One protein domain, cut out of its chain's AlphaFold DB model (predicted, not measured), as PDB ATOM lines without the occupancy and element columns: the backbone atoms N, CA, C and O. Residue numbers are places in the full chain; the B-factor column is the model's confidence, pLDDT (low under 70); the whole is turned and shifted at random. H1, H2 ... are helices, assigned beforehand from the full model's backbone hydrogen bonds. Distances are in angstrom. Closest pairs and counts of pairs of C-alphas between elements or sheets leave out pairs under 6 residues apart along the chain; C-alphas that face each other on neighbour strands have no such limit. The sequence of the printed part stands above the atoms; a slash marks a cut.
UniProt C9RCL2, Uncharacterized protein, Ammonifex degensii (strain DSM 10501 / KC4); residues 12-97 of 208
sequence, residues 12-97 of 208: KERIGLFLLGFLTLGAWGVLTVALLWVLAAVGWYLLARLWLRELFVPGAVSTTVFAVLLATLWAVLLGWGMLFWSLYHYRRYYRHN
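AT A GLANCE: This is residues 12 to 97 of the 208 residues of an uncharacterized protein of Ammonifex degensii (strain DSM 10501 / KC4) (UniProt C9RCL2). Two long helices make a narrow, open V, with the tight link between H1 and H2 at its closed end. H1 runs out to this link, H2 folds back from it, and the far ends spread apart with nothing between them. The printed part has 86 residues with two named helices, H1 then H2, and no named strand: all helix. It is extended, with a radius of gyration of the C-alphas of 21.0 A and spans of 66 by 32 by 7 A.

IN THESE COORDINATES: H1, residues 12 to 54, begins at C-alpha 12 (12.838, -42.054, 103.764) and is 61.9 A long from first to last C-alpha. H2, residues 59 to 96, is 55.6 A long and ends at C-alpha 96 (28.248, -17.557, 114.443).

HOW THE PARTS SIT: H1 and H2 are close but not clearly touching; their closest C-alphas, those of Arg 53 and Ser 62, are 7.6 A apart. They run opposite ways at a shallow tilt of 18 degrees. In H1 every O i to N i+4 pair is within hydrogen-bond range; in H2, 32 of 34 are.

THE WHOLE: The C-alphas farthest apart, of Lys 12 and Pro 58, are 66.9 A apart. The printed part has no cut. Residues 51 to 62 and 93 to 97 have pLDDT under 70.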
ATOM      1  N   LYS A  12      13.727 -43.142 103.316       73.31
ATOM      2  CA  LYS A  12      12.838 -42.054 103.764       73.31
ATOM      3  C   LYS A  12      13.560 -40.708 103.854       73.31
ATOM      4  O   LYS A  12      12.985 -39.696 103.466       73.31
ATOM      5  N   GLU A  13      14.810 -40.692 104.315       71.88
ATOM      6  CA  GLU A  13      15.626 -39.469 104.359       71.88
ATOM      7  C   GLU A  13      15.956 -38.947 102.959       71.88
ATOM      8  O   GLU A  13      15.851 -37.747 102.714       71.88
ATOM      9  N   ARG A  14      16.272 -39.841 102.011       74.62
ATOM     10  CA  ARG A  14      16.492 -39.466 100.606       74.62
ATOM     11  C   ARG A  14      15.230 -38.884  99.972       74.62
ATOM     12  O   ARG A  14      15.307 -37.829  99.353       74.62
ATOM     13  N   ILE A  15      14.071 -39.516 100.172       80.06
ATOM     14  CA  ILE A  15      12.785 -39.007  99.661       80.06
ATOM     15  C   ILE A  15      12.451 -37.642 100.276       80.06
ATOM     16  O   ILE A  15      12.025 -36.742  99.558       80.06
ATOM     17  N   GLY A  16      12.686 -37.457 101.579       76.06
ATOM     18  CA  GLY A  16      12.470 -36.174 102.252       76.06
ATOM     19  C   GLY A  16      13.347 -35.052 101.690       76.06
ATOM     20  O   GLY A  16      12.858 -33.949 101.455       76.06
ATOM     21  N   LEU A  17      14.621 -35.342 101.407       75.75
ATOM     22  CA  LEU A  17      15.548 -34.402 100.766       75.75
ATOM     23  C   LEU A  17      15.122 -34.043  99.337       75.75
ATOM     24  O   LEU A  17      15.163 -32.869  98.969       75.75
ATOM     25  N   PHE A  18      14.663 -35.022  98.554       80.38
ATOM     26  CA  PHE A  18      14.138 -34.777  97.209       80.38
ATOM     27  C   PHE A  18      12.853 -33.943  97.228       80.38
ATOM     28  O   PHE A  18      12.754 -32.984  96.465       80.38
ATOM     29  N   LEU A  19      11.901 -34.241  98.121       80.50
ATOM     30  CA  LEU A  19      10.678 -33.444  98.269       80.50
ATOM     31  C   LEU A  19      10.985 -32.006  98.688       80.50
ATOM     32  O   LEU A  19      10.382 -31.079  98.160       80.50
ATOM     33  N   LEU A  20      11.933 -31.812  99.607       82.31
ATOM     34  CA  LEU A  20      12.348 -30.480 100.044       82.31
ATOM     35  C   LEU A  20      13.007 -29.692  98.898       82.31
ATOM     36  O   LEU A  20      12.741 -28.501  98.727       82.31
ATOM     37  N   GLY A  21      13.823 -30.360  98.078       79.38
ATOM     38  CA  GLY A  21      14.382 -29.775  96.860       79.38
ATOM     39  C   GLY A  21      13.293 -29.370  95.865       79.38
ATOM     40  O   GLY A  21      13.291 -28.243  95.382       79.38
ATOM     41  N   PHE A  22      12.311 -30.239  95.623       83.75
ATOM     42  CA  PHE A  22      11.203 -29.952  94.709       83.75
ATOM     43  C   PHE A  22      10.304 -28.815  95.211       83.75
ATOM     44  O   PHE A  22       9.913 -27.952  94.429       83.75
ATOM     45  N   LEU A  23      10.017 -28.767  96.518       84.12
ATOM     46  CA  LEU A  23       9.224 -27.694  97.122       84.12
ATOM     47  C   LEU A  23       9.924 -26.342  97.016       84.12
ATOM     48  O   LEU A  23       9.287 -25.335  96.718       84.12
ATOM     49  N   THR A  24      11.232 -26.309  97.270       85.75
ATOM     50  CA  THR A  24      11.999 -25.062  97.179       85.75
ATOM     51  C   THR A  24      12.106 -24.597  95.731       85.75
ATOM     52  O   THR A  24      11.881 -23.417  95.469       85.75
ATOM     53  N   LEU A  25      12.340 -25.506  94.779       88.06
ATOM     54  CA  LEU A  25      12.343 -25.188  93.350       88.06
ATOM     55  C   LEU A  25      10.973 -24.678  92.874       88.06
ATOM     56  O   LEU A  25      10.897 -23.680  92.163       88.06
ATOM     57  N   GLY A  26       9.889 -25.320  93.320       85.19
ATOM     58  CA  GLY A  26       8.518 -24.899  93.034       85.19
ATOM     59  C   GLY A  26       8.197 -23.520  93.610       85.19
ATOM     60  O   GLY A  26       7.639 -22.681  92.909       85.19
ATOM     61  N   ALA A  27       8.618 -23.240  94.846       86.25
ATOM     62  CA  ALA A  27       8.450 -21.924  95.462       86.25
ATOM     63  C   ALA A  27       9.182 -20.824  94.673       86.25
ATOM     64  O   ALA A  27       8.620 -19.752  94.449       86.25
ATOM     65  N   TRP A  28      10.399 -21.102  94.195       83.56
ATOM     66  CA  TRP A  28      11.122 -20.187  93.310       83.56
ATOM     67  C   TRP A  28      10.430 -20.016  91.956       83.56
ATOM     68  O   TRP A  28      10.346 -18.892  91.475       83.56
ATOM     69  N   GLY A  29       9.882 -21.086  91.374       90.12
ATOM     70  CA  GLY A  29       9.119 -21.023  90.125       90.12
ATOM     71  C   GLY A  29       7.858 -20.161  90.233       90.12
ATOM     72  O   GLY A  29       7.593 -19.329  89.372       90.12
ATOM     73  N   VAL A  30       7.097 -20.289  91.323       89.75
ATOM     74  CA  VAL A  30       5.931 -19.422  91.572       89.75
ATOM     75  C   VAL A  30       6.368 -17.965  91.730       89.75
ATOM     76  O   VAL A  30       5.724 -17.067  91.190       89.75
ATOM     77  N   LEU A  31       7.487 -17.723  92.418       86.06
ATOM     78  CA  LEU A  31       8.031 -16.381  92.603       86.06
ATOM     79  C   LEU A  31       8.452 -15.741  91.270       86.06
ATOM     80  O   LEU A  31       8.160 -14.571  91.038       86.06
ATOM     81  N   THR A  32       9.118 -16.491  90.387       86.44
ATOM     82  CA  THR A  32       9.555 -15.977  89.081       86.44
ATOM     83  C   THR A  32       8.380 -15.733  88.146       86.44
ATOM     84  O   THR A  32       8.363 -14.712  87.466       86.44
ATOM     85  N   VAL A  33       7.368 -16.605  88.152       87.88
ATOM     86  CA  VAL A  33       6.133 -16.399  87.382       87.88
ATOM     87  C   VAL A  33       5.383 -15.166  87.882       87.88
ATOM     88  O   VAL A  33       4.979 -14.332  87.075       87.88
ATOM     89  N   ALA A  34       5.246 -14.995  89.199       87.12
ATOM     90  CA  ALA A  34       4.630 -13.800  89.771       87.12
ATOM     91  C   ALA A  34       5.406 -12.528  89.393       87.12
ATOM     92  O   ALA A  34       4.806 -11.536  88.982       87.12
ATOM     93  N   LEU A  35       6.740 -12.567  89.459       86.25
ATOM     94  CA  LEU A  35       7.593 -11.450  89.060       86.25
ATOM     95  C   LEU A  35       7.440 -11.117  87.569       86.25
ATOM     96  O   LEU A  35       7.346  -9.944  87.212       86.25
ATOM     97  N   LEU A  36       7.377 -12.135  86.708       92.25
ATOM     98  CA  LEU A  36       7.165 -11.972  85.272       92.25
ATOM     99  C   LEU A  36       5.814 -11.308  84.983       92.25
ATOM    100  O   LEU A  36       5.748 -10.392  84.171       92.25
ATOM    101  N   TRP A  37       4.753 -11.716  85.682       88.81
ATOM    102  CA  TRP A  37       3.430 -11.097  85.565       88.81
ATOM    103  C   TRP A  37       3.415  -9.644  86.032       88.81
ATOM    104  O   TRP A  37       2.796  -8.803  85.383       88.81
ATOM    105  N   VAL A  38       4.129  -9.320  87.111       88.81
ATOM    106  CA  VAL A  38       4.290  -7.932  87.566       88.81
ATOM    107  C   VAL A  38       5.040  -7.106  86.519       88.81
ATOM    108  O   VAL A  38       4.596  -6.014  86.177       88.81
ATOM    109  N   LEU A  39       6.133  -7.630  85.958       85.12
ATOM    110  CA  LEU A  39       6.882  -6.976  84.879       85.12
ATOM    111  C   LEU A  39       6.016  -6.766  83.632       85.12
ATOM    112  O   LEU A  39       6.040  -5.683  83.055       85.12
ATOM    113  N   ALA A  40       5.217  -7.763  83.249       79.44
ATOM    114  CA  ALA A  40       4.287  -7.659  82.133       79.44
ATOM    115  C   ALA A  40       3.206  -6.603  82.400       79.44
ATOM    116  O   ALA A  40       2.955  -5.767  81.538       79.44
ATOM    117  N   ALA A  41       2.611  -6.575  83.597       85.75
ATOM    118  CA  ALA A  41       1.622  -5.566  83.981       85.75
ATOM    119  C   ALA A  41       2.213  -4.148  83.970       85.75
ATOM    120  O   ALA A  41       1.585  -3.216  83.468       85.75
ATOM    121  N   VAL A  42       3.445  -3.986  84.462       83.00
ATOM    122  CA  VAL A  42       4.182  -2.716  84.391       83.00
ATOM    123  C   VAL A  42       4.469  -2.338  82.938       83.00
ATOM    124  O   VAL A  42       4.271  -1.183  82.571       83.00
ATOM    125  N   GLY A  43       4.877  -3.293  82.100       78.06
ATOM    126  CA  GLY A  43       5.098  -3.085  80.669       78.06
ATOM    127  C   GLY A  43       3.834  -2.620  79.952       78.06
ATOM    128  O   GLY A  43       3.866  -1.603  79.266       78.06
ATOM    129  N   TRP A  44       2.702  -3.291  80.178       80.81
ATOM    130  CA  TRP A  44       1.400  -2.907  79.628       80.81
ATOM    131  C   TRP A  44       0.932  -1.537  80.120       80.81
ATOM    132  O   TRP A  44       0.446  -0.732  79.328       80.81
ATOM    133  N   TYR A  45       1.127  -1.232  81.402       84.62
ATOM    134  CA  TYR A  45       0.810   0.080  81.960       84.62
ATOM    135  C   TYR A  45       1.673   1.190  81.348       84.62
ATOM    136  O   TYR A  45       1.163   2.249  80.981       84.62
ATOM    137  N   LEU A  46       2.978   0.953  81.202       78.62
ATOM    138  CA  LEU A  46       3.892   1.894  80.559       78.62
ATOM    139  C   LEU A  46       3.564   2.068  79.078       78.62
ATOM    140  O   LEU A  46       3.603   3.196  78.606       78.62
ATOM    141  N   LEU A  47       3.193   0.999  78.373       77.56
ATOM    142  CA  LEU A  47       2.804   1.048  76.966       77.56
ATOM    143  C   LEU A  47       1.505   1.839  76.767       77.56
ATOM    144  O   LEU A  47       1.457   2.713  75.908       77.56
ATOM    145  N   ALA A  48       0.492   1.618  77.612       76.56
ATOM    146  CA  ALA A  48      -0.734   2.416  77.619       76.56
ATOM    147  C   ALA A  48      -0.448   3.895  77.932       76.56
ATOM    148  O   ALA A  48      -1.005   4.800  77.312       76.56
ATOM    149  N   ARG A  49       0.474   4.156  78.866       71.88
ATOM    150  CA  ARG A  49       0.909   5.510  79.226       71.88
ATOM    151  C   ARG A  49       1.742   6.179  78.129       71.88
ATOM    152  O   ARG A  49       1.680   7.399  77.999       71.88
ATOM    153  N   LEU A  50       2.519   5.408  77.369       70.00
ATOM    154  CA  LEU A  50       3.290   5.873  76.217       70.00
ATOM    155  C   LEU A  50       2.349   6.232  75.066       70.00
ATOM    156  O   LEU A  50       2.457   7.329  74.536       70.00
ATOM    157  N   TRP A  51       1.354   5.387  74.791       66.56
ATOM    158  CA  TRP A  51       0.263   5.680  73.857       66.56
ATOM    159  C   TRP A  51      -0.454   6.990  74.202       66.56
ATOM    160  O   TRP A  51      -0.647   7.845  73.344       66.56
ATOM    161  N   LEU A  52      -0.767   7.197  75.483       67.06
ATOM    162  CA  LEU A  52      -1.335   8.451  75.993       67.06
ATOM    163  C   LEU A  52      -0.394   9.657  75.840       67.06
ATOM    164  O   LEU A  52      -0.861  10.790  75.771       67.06
ATOM    165  N   ARG A  53       0.924   9.437  75.812       59.97
ATOM    166  CA  ARG A  53       1.924  10.499  75.653       59.97
ATOM    167  C   ARG A  53       2.192  10.852  74.200       59.97
ATOM    168  O   ARG A  53       2.226  12.035  73.892       59.97
ATOM    169  N   GLU A  54       2.365   9.865  73.332       59.16
ATOM    170  CA  GLU A  54       2.684  10.072  71.915       59.16
ATOM    171  C   GLU A  54       1.487  10.594  71.114       59.16
ATOM    172  O   GLU A  54       1.688  11.342  70.163       59.16
ATOM    173  N   LEU A  55       0.249  10.302  71.535       58.41
ATOM    174  CA  LEU A  55      -0.947  10.894  70.922       58.41
ATOM    175  C   LEU A  55      -1.341  12.268  71.500       58.41
ATOM    176  O   LEU A  55      -2.072  12.987  70.825       58.41
ATOM    177  N   PHE A  56      -0.892  12.660  72.709       54.41
ATOM    178  CA  PHE A  56      -1.466  13.839  73.395       54.41
ATOM    179  C   PHE A  56      -0.533  14.722  74.266       54.41
ATOM    180  O   PHE A  56      -1.020  15.730  74.778       54.41
ATOM    181  N   VAL A  57       0.769  14.439  74.475       56.81
ATOM    182  CA  VAL A  57       1.576  15.157  75.502       56.81
ATOM    183  C   VAL A  57       2.917  15.740  74.988       56.81
ATOM    184  O   VAL A  57       3.730  15.001  74.436       56.81
ATOM    185  N   PRO A  58       3.234  17.032  75.255       64.56
ATOM    186  CA  PRO A  58       4.502  17.675  74.875       64.56
ATOM    187  C   PRO A  58       5.751  17.067  75.545       64.56
ATOM    188  O   PRO A  58       5.752  16.740  76.736       64.56
ATOM    189  N   GLY A  59       6.867  17.012  74.804       64.12
ATOM    190  CA  GLY A  59       8.111  16.327  75.190       64.12
ATOM    191  C   GLY A  59       8.733  16.725  76.540       64.12
ATOM    192  O   GLY A  59       9.349  15.882  77.189       64.12
ATOM    193  N   ALA A  60       8.518  17.947  77.037       63.50
ATOM    194  CA  ALA A  60       9.068  18.409  78.322       63.50
ATOM    195  C   ALA A  60       8.468  17.701  79.556       63.50
ATOM    196  O   ALA A  60       9.131  17.535  80.579       63.50
ATOM    197  N   VAL A  61       7.223  17.226  79.468       67.19
ATOM    198  CA  VAL A  61       6.591  16.442  80.546       67.19
ATOM    199  C   VAL A  61       7.124  15.004  80.537       67.19
ATOM    200  O   VAL A  61       7.099  14.297  81.551       67.19
ATOM    201  N   SER A  62       7.623  14.540  79.387       66.56
ATOM    202  CA  SER A  62       8.090  13.167  79.234       66.56
ATOM    203  C   SER A  62       9.336  12.877  80.072       66.56
ATOM    204  O   SER A  62       9.361  11.886  80.810       66.56
ATOM    205  N   THR A  63      10.287  13.809  80.034       72.50
ATOM    206  CA  THR A  63      11.608  13.734  80.661       72.50
ATOM    207  C   THR A  63      11.537  13.829  82.179       72.50
ATOM    208  O   THR A  63      12.163  13.028  82.871       72.50
ATOM    209  N   THR A  64      10.720  14.736  82.720       74.94
ATOM    210  CA  THR A  64      10.555  14.909  84.174       74.94
ATOM    211  C   THR A  64       9.966  13.665  84.828       74.94
ATOM    212  O   THR A  64      10.471  13.185  85.838       74.94
ATOM    213  N   VAL A  65       8.946  13.068  84.215       75.56
ATOM    214  CA  VAL A  65       8.356  11.820  84.718       75.56
ATOM    215  C   VAL A  65       9.332  10.657  84.611       75.56
ATOM    216  O   VAL A  65       9.379   9.838  85.524       75.56
ATOM    217  N   PHE A  66      10.120  10.575  83.537       74.88
ATOM    218  CA  PHE A  66      11.133   9.526  83.410       74.88
ATOM    219  C   PHE A  66      12.205   9.664  84.496       74.88
ATOM    220  O   PHE A  66      12.557   8.678  85.137       74.88
ATOM    221  N   ALA A  67      12.645  10.891  84.781       77.25
ATOM    222  CA  ALA A  67      13.573  11.181  85.869       77.25
ATOM    223  C   ALA A  67      12.995  10.795  87.242       77.25
ATOM    224  O   ALA A  67      13.684  10.169  88.042       77.25
ATOM    225  N   VAL A  68      11.717  11.092  87.504       76.75
ATOM    226  CA  VAL A  68      11.042  10.720  88.763       76.75
ATOM    227  C   VAL A  68      10.890   9.202  88.896       76.75
ATOM    228  O   VAL A  68      11.123   8.645  89.972       76.75
ATOM    229  N   LEU A  69      10.541   8.504  87.813       79.25
ATOM    230  CA  LEU A  69      10.457   7.041  87.805       79.25
ATOM    231  C   LEU A  69      11.828   6.401  88.024       79.25
ATOM    232  O   LEU A  69      11.963   5.475  88.819       79.25
ATOM    233  N   LEU A  70      12.863   6.927  87.375       85.62
ATOM    234  CA  LEU A  70      14.225   6.446  87.551       85.62
ATOM    235  C   LEU A  70      14.721   6.698  88.982       85.62
ATOM    236  O   LEU A  70      15.317   5.812  89.590       85.62
ATOM    237  N   ALA A  71      14.424   7.864  89.556       83.38
ATOM    238  CA  ALA A  71      14.780   8.195  90.935       83.38
ATOM    239  C   ALA A  71      14.066   7.294  91.954       83.38
ATOM    240  O   ALA A  71      14.689   6.811  92.899       83.38
ATOM    241  N   THR A  72      12.775   7.024  91.755       81.56
ATOM    242  CA  THR A  72      12.015   6.108  92.621       81.56
ATOM    243  C   THR A  72      12.510   4.670  92.491       81.56
ATOM    244  O   THR A  72      12.691   4.005  93.510       81.56
ATOM    245  N   LEU A  73      12.833   4.210  91.278       85.12
ATOM    246  CA  LEU A  73      13.468   2.909  91.051       85.12
ATOM    247  C   LEU A  73      14.804   2.798  91.800       85.12
ATOM    248  O   LEU A  73      15.028   1.822  92.518       85.12
ATOM    249  N   TRP A  74      15.667   3.812  91.689       88.62
ATOM    250  CA  TRP A  74      16.936   3.866  92.417       88.62
ATOM    251  C   TRP A  74      16.739   3.862  93.934       88.62
ATOM    252  O   TRP A  74      17.432   3.128  94.636       88.62
ATOM    253  N   ALA A  75      15.774   4.623  94.452       87.19
ATOM    254  CA  ALA A  75      15.468   4.648  95.881       87.19
ATOM    255  C   ALA A  75      15.011   3.272  96.394       87.19
ATOM    256  O   ALA A  75      15.447   2.833  97.460       87.19
ATOM    257  N   VAL A  76      14.185   2.559  95.621       86.81
ATOM    258  CA  VAL A  76      13.746   1.198  95.958       86.81
ATOM    259  C   VAL A  76      14.924   0.225  95.926       86.81
ATOM    260  O   VAL A  76      15.100  -0.523  96.885       86.81
ATOM    261  N   LEU A  77      15.769   0.265  94.892       86.06
ATOM    262  CA  LEU A  77      16.974  -0.571  94.795       86.06
ATOM    263  C   LEU A  77      17.921  -0.357  95.982       86.06
ATOM    264  O   LEU A  77      18.380  -1.325  96.588       86.06
ATOM    265  N   LEU A  78      18.170   0.900  96.358       90.31
ATOM    266  CA  LEU A  78      19.000   1.237  97.516       90.31
ATOM    267  C   LEU A  78      18.363   0.767  98.830       90.31
ATOM    268  O   LEU A  78      19.054   0.198  99.678       90.31
ATOM    269  N   GLY A  79      17.049   0.947  98.987       84.38
ATOM    270  CA  GLY A  79      16.303   0.464 100.149       84.38
ATOM    271  C   GLY A  79      16.379  -1.056 100.289       84.38
ATOM    272  O   GLY A  79      16.694  -1.566 101.364       84.38
ATOM    273  N   TRP A  80      16.180  -1.785  99.190       87.69
ATOM    274  CA  TRP A  80      16.320  -3.239  99.143       87.69
ATOM    275  C   TRP A  80      17.753  -3.687  99.434       87.69
ATOM    276  O   TRP A  80      17.946  -4.624 100.206       87.69
ATOM    277  N   GLY A  81      18.758  -2.991  98.895       89.62
ATOM    278  CA  GLY A  81      20.169  -3.246  99.187       89.62
ATOM    279  C   GLY A  81      20.491  -3.117 100.677       89.62
ATOM    280  O   GLY A  81      21.090  -4.020 101.259       89.62
ATOM    281  N   MET A  82      20.024  -2.048 101.327       86.50
ATOM    282  CA  MET A  82      20.179  -1.855 102.774       86.50
ATOM    283  C   MET A  82      19.445  -2.919 103.592       86.50
ATOM    284  O   MET A  82      19.977  -3.427 104.581       86.50
ATOM    285  N   LEU A  83      18.238  -3.301 103.173       87.81
ATOM    286  CA  LEU A  83      17.430  -4.295 103.870       87.81
ATOM    287  C   LEU A  83      18.073  -5.685 103.773       87.81
ATOM    288  O   LEU A  83      18.270  -6.345 104.794       87.81
ATOM    289  N   PHE A  84      18.526  -6.084 102.583       87.75
ATOM    290  CA  PHE A  84      19.312  -7.301 102.394       87.75
ATOM    291  C   PHE A  84      20.629  -7.270 103.158       87.75
ATOM    292  O   PHE A  84      20.977  -8.267 103.787       87.75
ATOM    293  N   TRP A  85      21.342  -6.145 103.157       85.94
ATOM    294  CA  TRP A  85      22.580  -5.994 103.915       85.94
ATOM    295  C   TRP A  85      22.342  -6.174 105.417       85.94
ATOM    296  O   TRP A  85      23.068  -6.929 106.065       85.94
ATOM    297  N   SER A  86      21.275  -5.578 105.957       83.00
ATOM    298  CA  SER A  86      20.900  -5.732 107.365       83.00
ATOM    299  C   SER A  86      20.515  -7.172 107.707       83.00
ATOM    300  O   SER A  86      21.004  -7.709 108.696       83.00
ATOM    301  N   LEU A  87      19.723  -7.845 106.867       84.75
ATOM    302  CA  LEU A  87      19.335  -9.243 107.062       84.75
ATOM    303  C   LEU A  87      20.528 -10.186 106.925       84.75
ATOM    304  O   LEU A  87      20.641 -11.149 107.683       84.75
ATOM    305  N   TYR A  88      21.428  -9.916 105.981       81.56
ATOM    306  CA  TYR A  88      22.659 -10.670 105.790       81.56
ATOM    307  C   TYR A  88      23.576 -10.526 107.002       81.56
ATOM    308  O   TYR A  88      24.012 -11.536 107.555       81.56
ATOM    309  N   HIS A  89      23.822  -9.297 107.463       78.56
ATOM    310  CA  HIS A  89      24.642  -9.053 108.645       78.56
ATOM    311  C   HIS A  89      24.002  -9.617 109.903       78.56
ATOM    312  O   HIS A  89      24.693 -10.285 110.662       78.56
ATOM    313  N   TYR A  90      22.696  -9.438 110.091       76.25
ATOM    314  CA  TYR A  90      21.951 -10.047 111.186       76.25
ATOM    315  C   TYR A  90      22.131 -11.568 111.159       76.25
ATOM    316  O   TYR A  90      22.667 -12.159 112.096       76.25
ATOM    317  N   ARG A  91      21.807 -12.226 110.041       76.06
ATOM    318  CA  ARG A  91      21.965 -13.680 109.907       76.06
ATOM    319  C   ARG A  91      23.406 -14.128 110.129       76.06
ATOM    320  O   ARG A  91      23.615 -15.113 110.824       76.06
ATOM    321  N   ARG A  92      24.403 -13.426 109.588       75.62
ATOM    322  CA  ARG A  92      25.824 -13.752 109.772       75.62
ATOM    323  C   ARG A  92      26.253 -13.611 111.233       75.62
ATOM    324  O   ARG A  92      26.912 -14.509 111.754       75.62
ATOM    325  N   TYR A  93      25.844 -12.531 111.894       67.69
ATOM    326  CA  TYR A  93      26.182 -12.241 113.285       67.69
ATOM    327  C   TYR A  93      25.561 -13.273 114.238       67.69
ATOM    328  O   TYR A  93      26.252 -13.841 115.083       67.69
ATOM    329  N   TYR A  94      24.283 -13.609 114.041       66.06
ATOM    330  CA  TYR A  94      23.569 -14.575 114.883       66.06
ATOM    331  C   TYR A  94      23.864 -16.044 114.537       66.06
ATOM    332  O   TYR A  94      23.737 -16.911 115.399       66.06
ATOM    333  N   ARG A  95      24.313 -16.356 113.313       64.50
ATOM    334  CA  ARG A  95      24.696 -17.726 112.922       64.50
ATOM    335  C   ARG A  95      26.033 -18.166 113.527       64.50
ATOM    336  O   ARG A  95      26.209 -19.361 113.744       64.50
ATOM    337  N   HIS A  96      26.960 -17.242 113.801       59.91
ATOM    338  CA  HIS A  96      28.248 -17.557 114.443       59.91
ATOM    339  C   HIS A  96      28.228 -17.421 115.977       59.91
ATOM    340  O   HIS A  96      28.909 -18.186 116.656       59.91
ATOM    341  N   ASN A  97      27.394 -16.548 116.554       57.31
ATOM    342  CA  ASN A  97      27.263 -16.402 118.011       57.31
ATOM    343  C   ASN A  97      26.171 -17.310 118.616       57.31
ATOM    344  O   ASN A  97      25.198 -16.844 119.200       57.31
TER     345      ASN A  97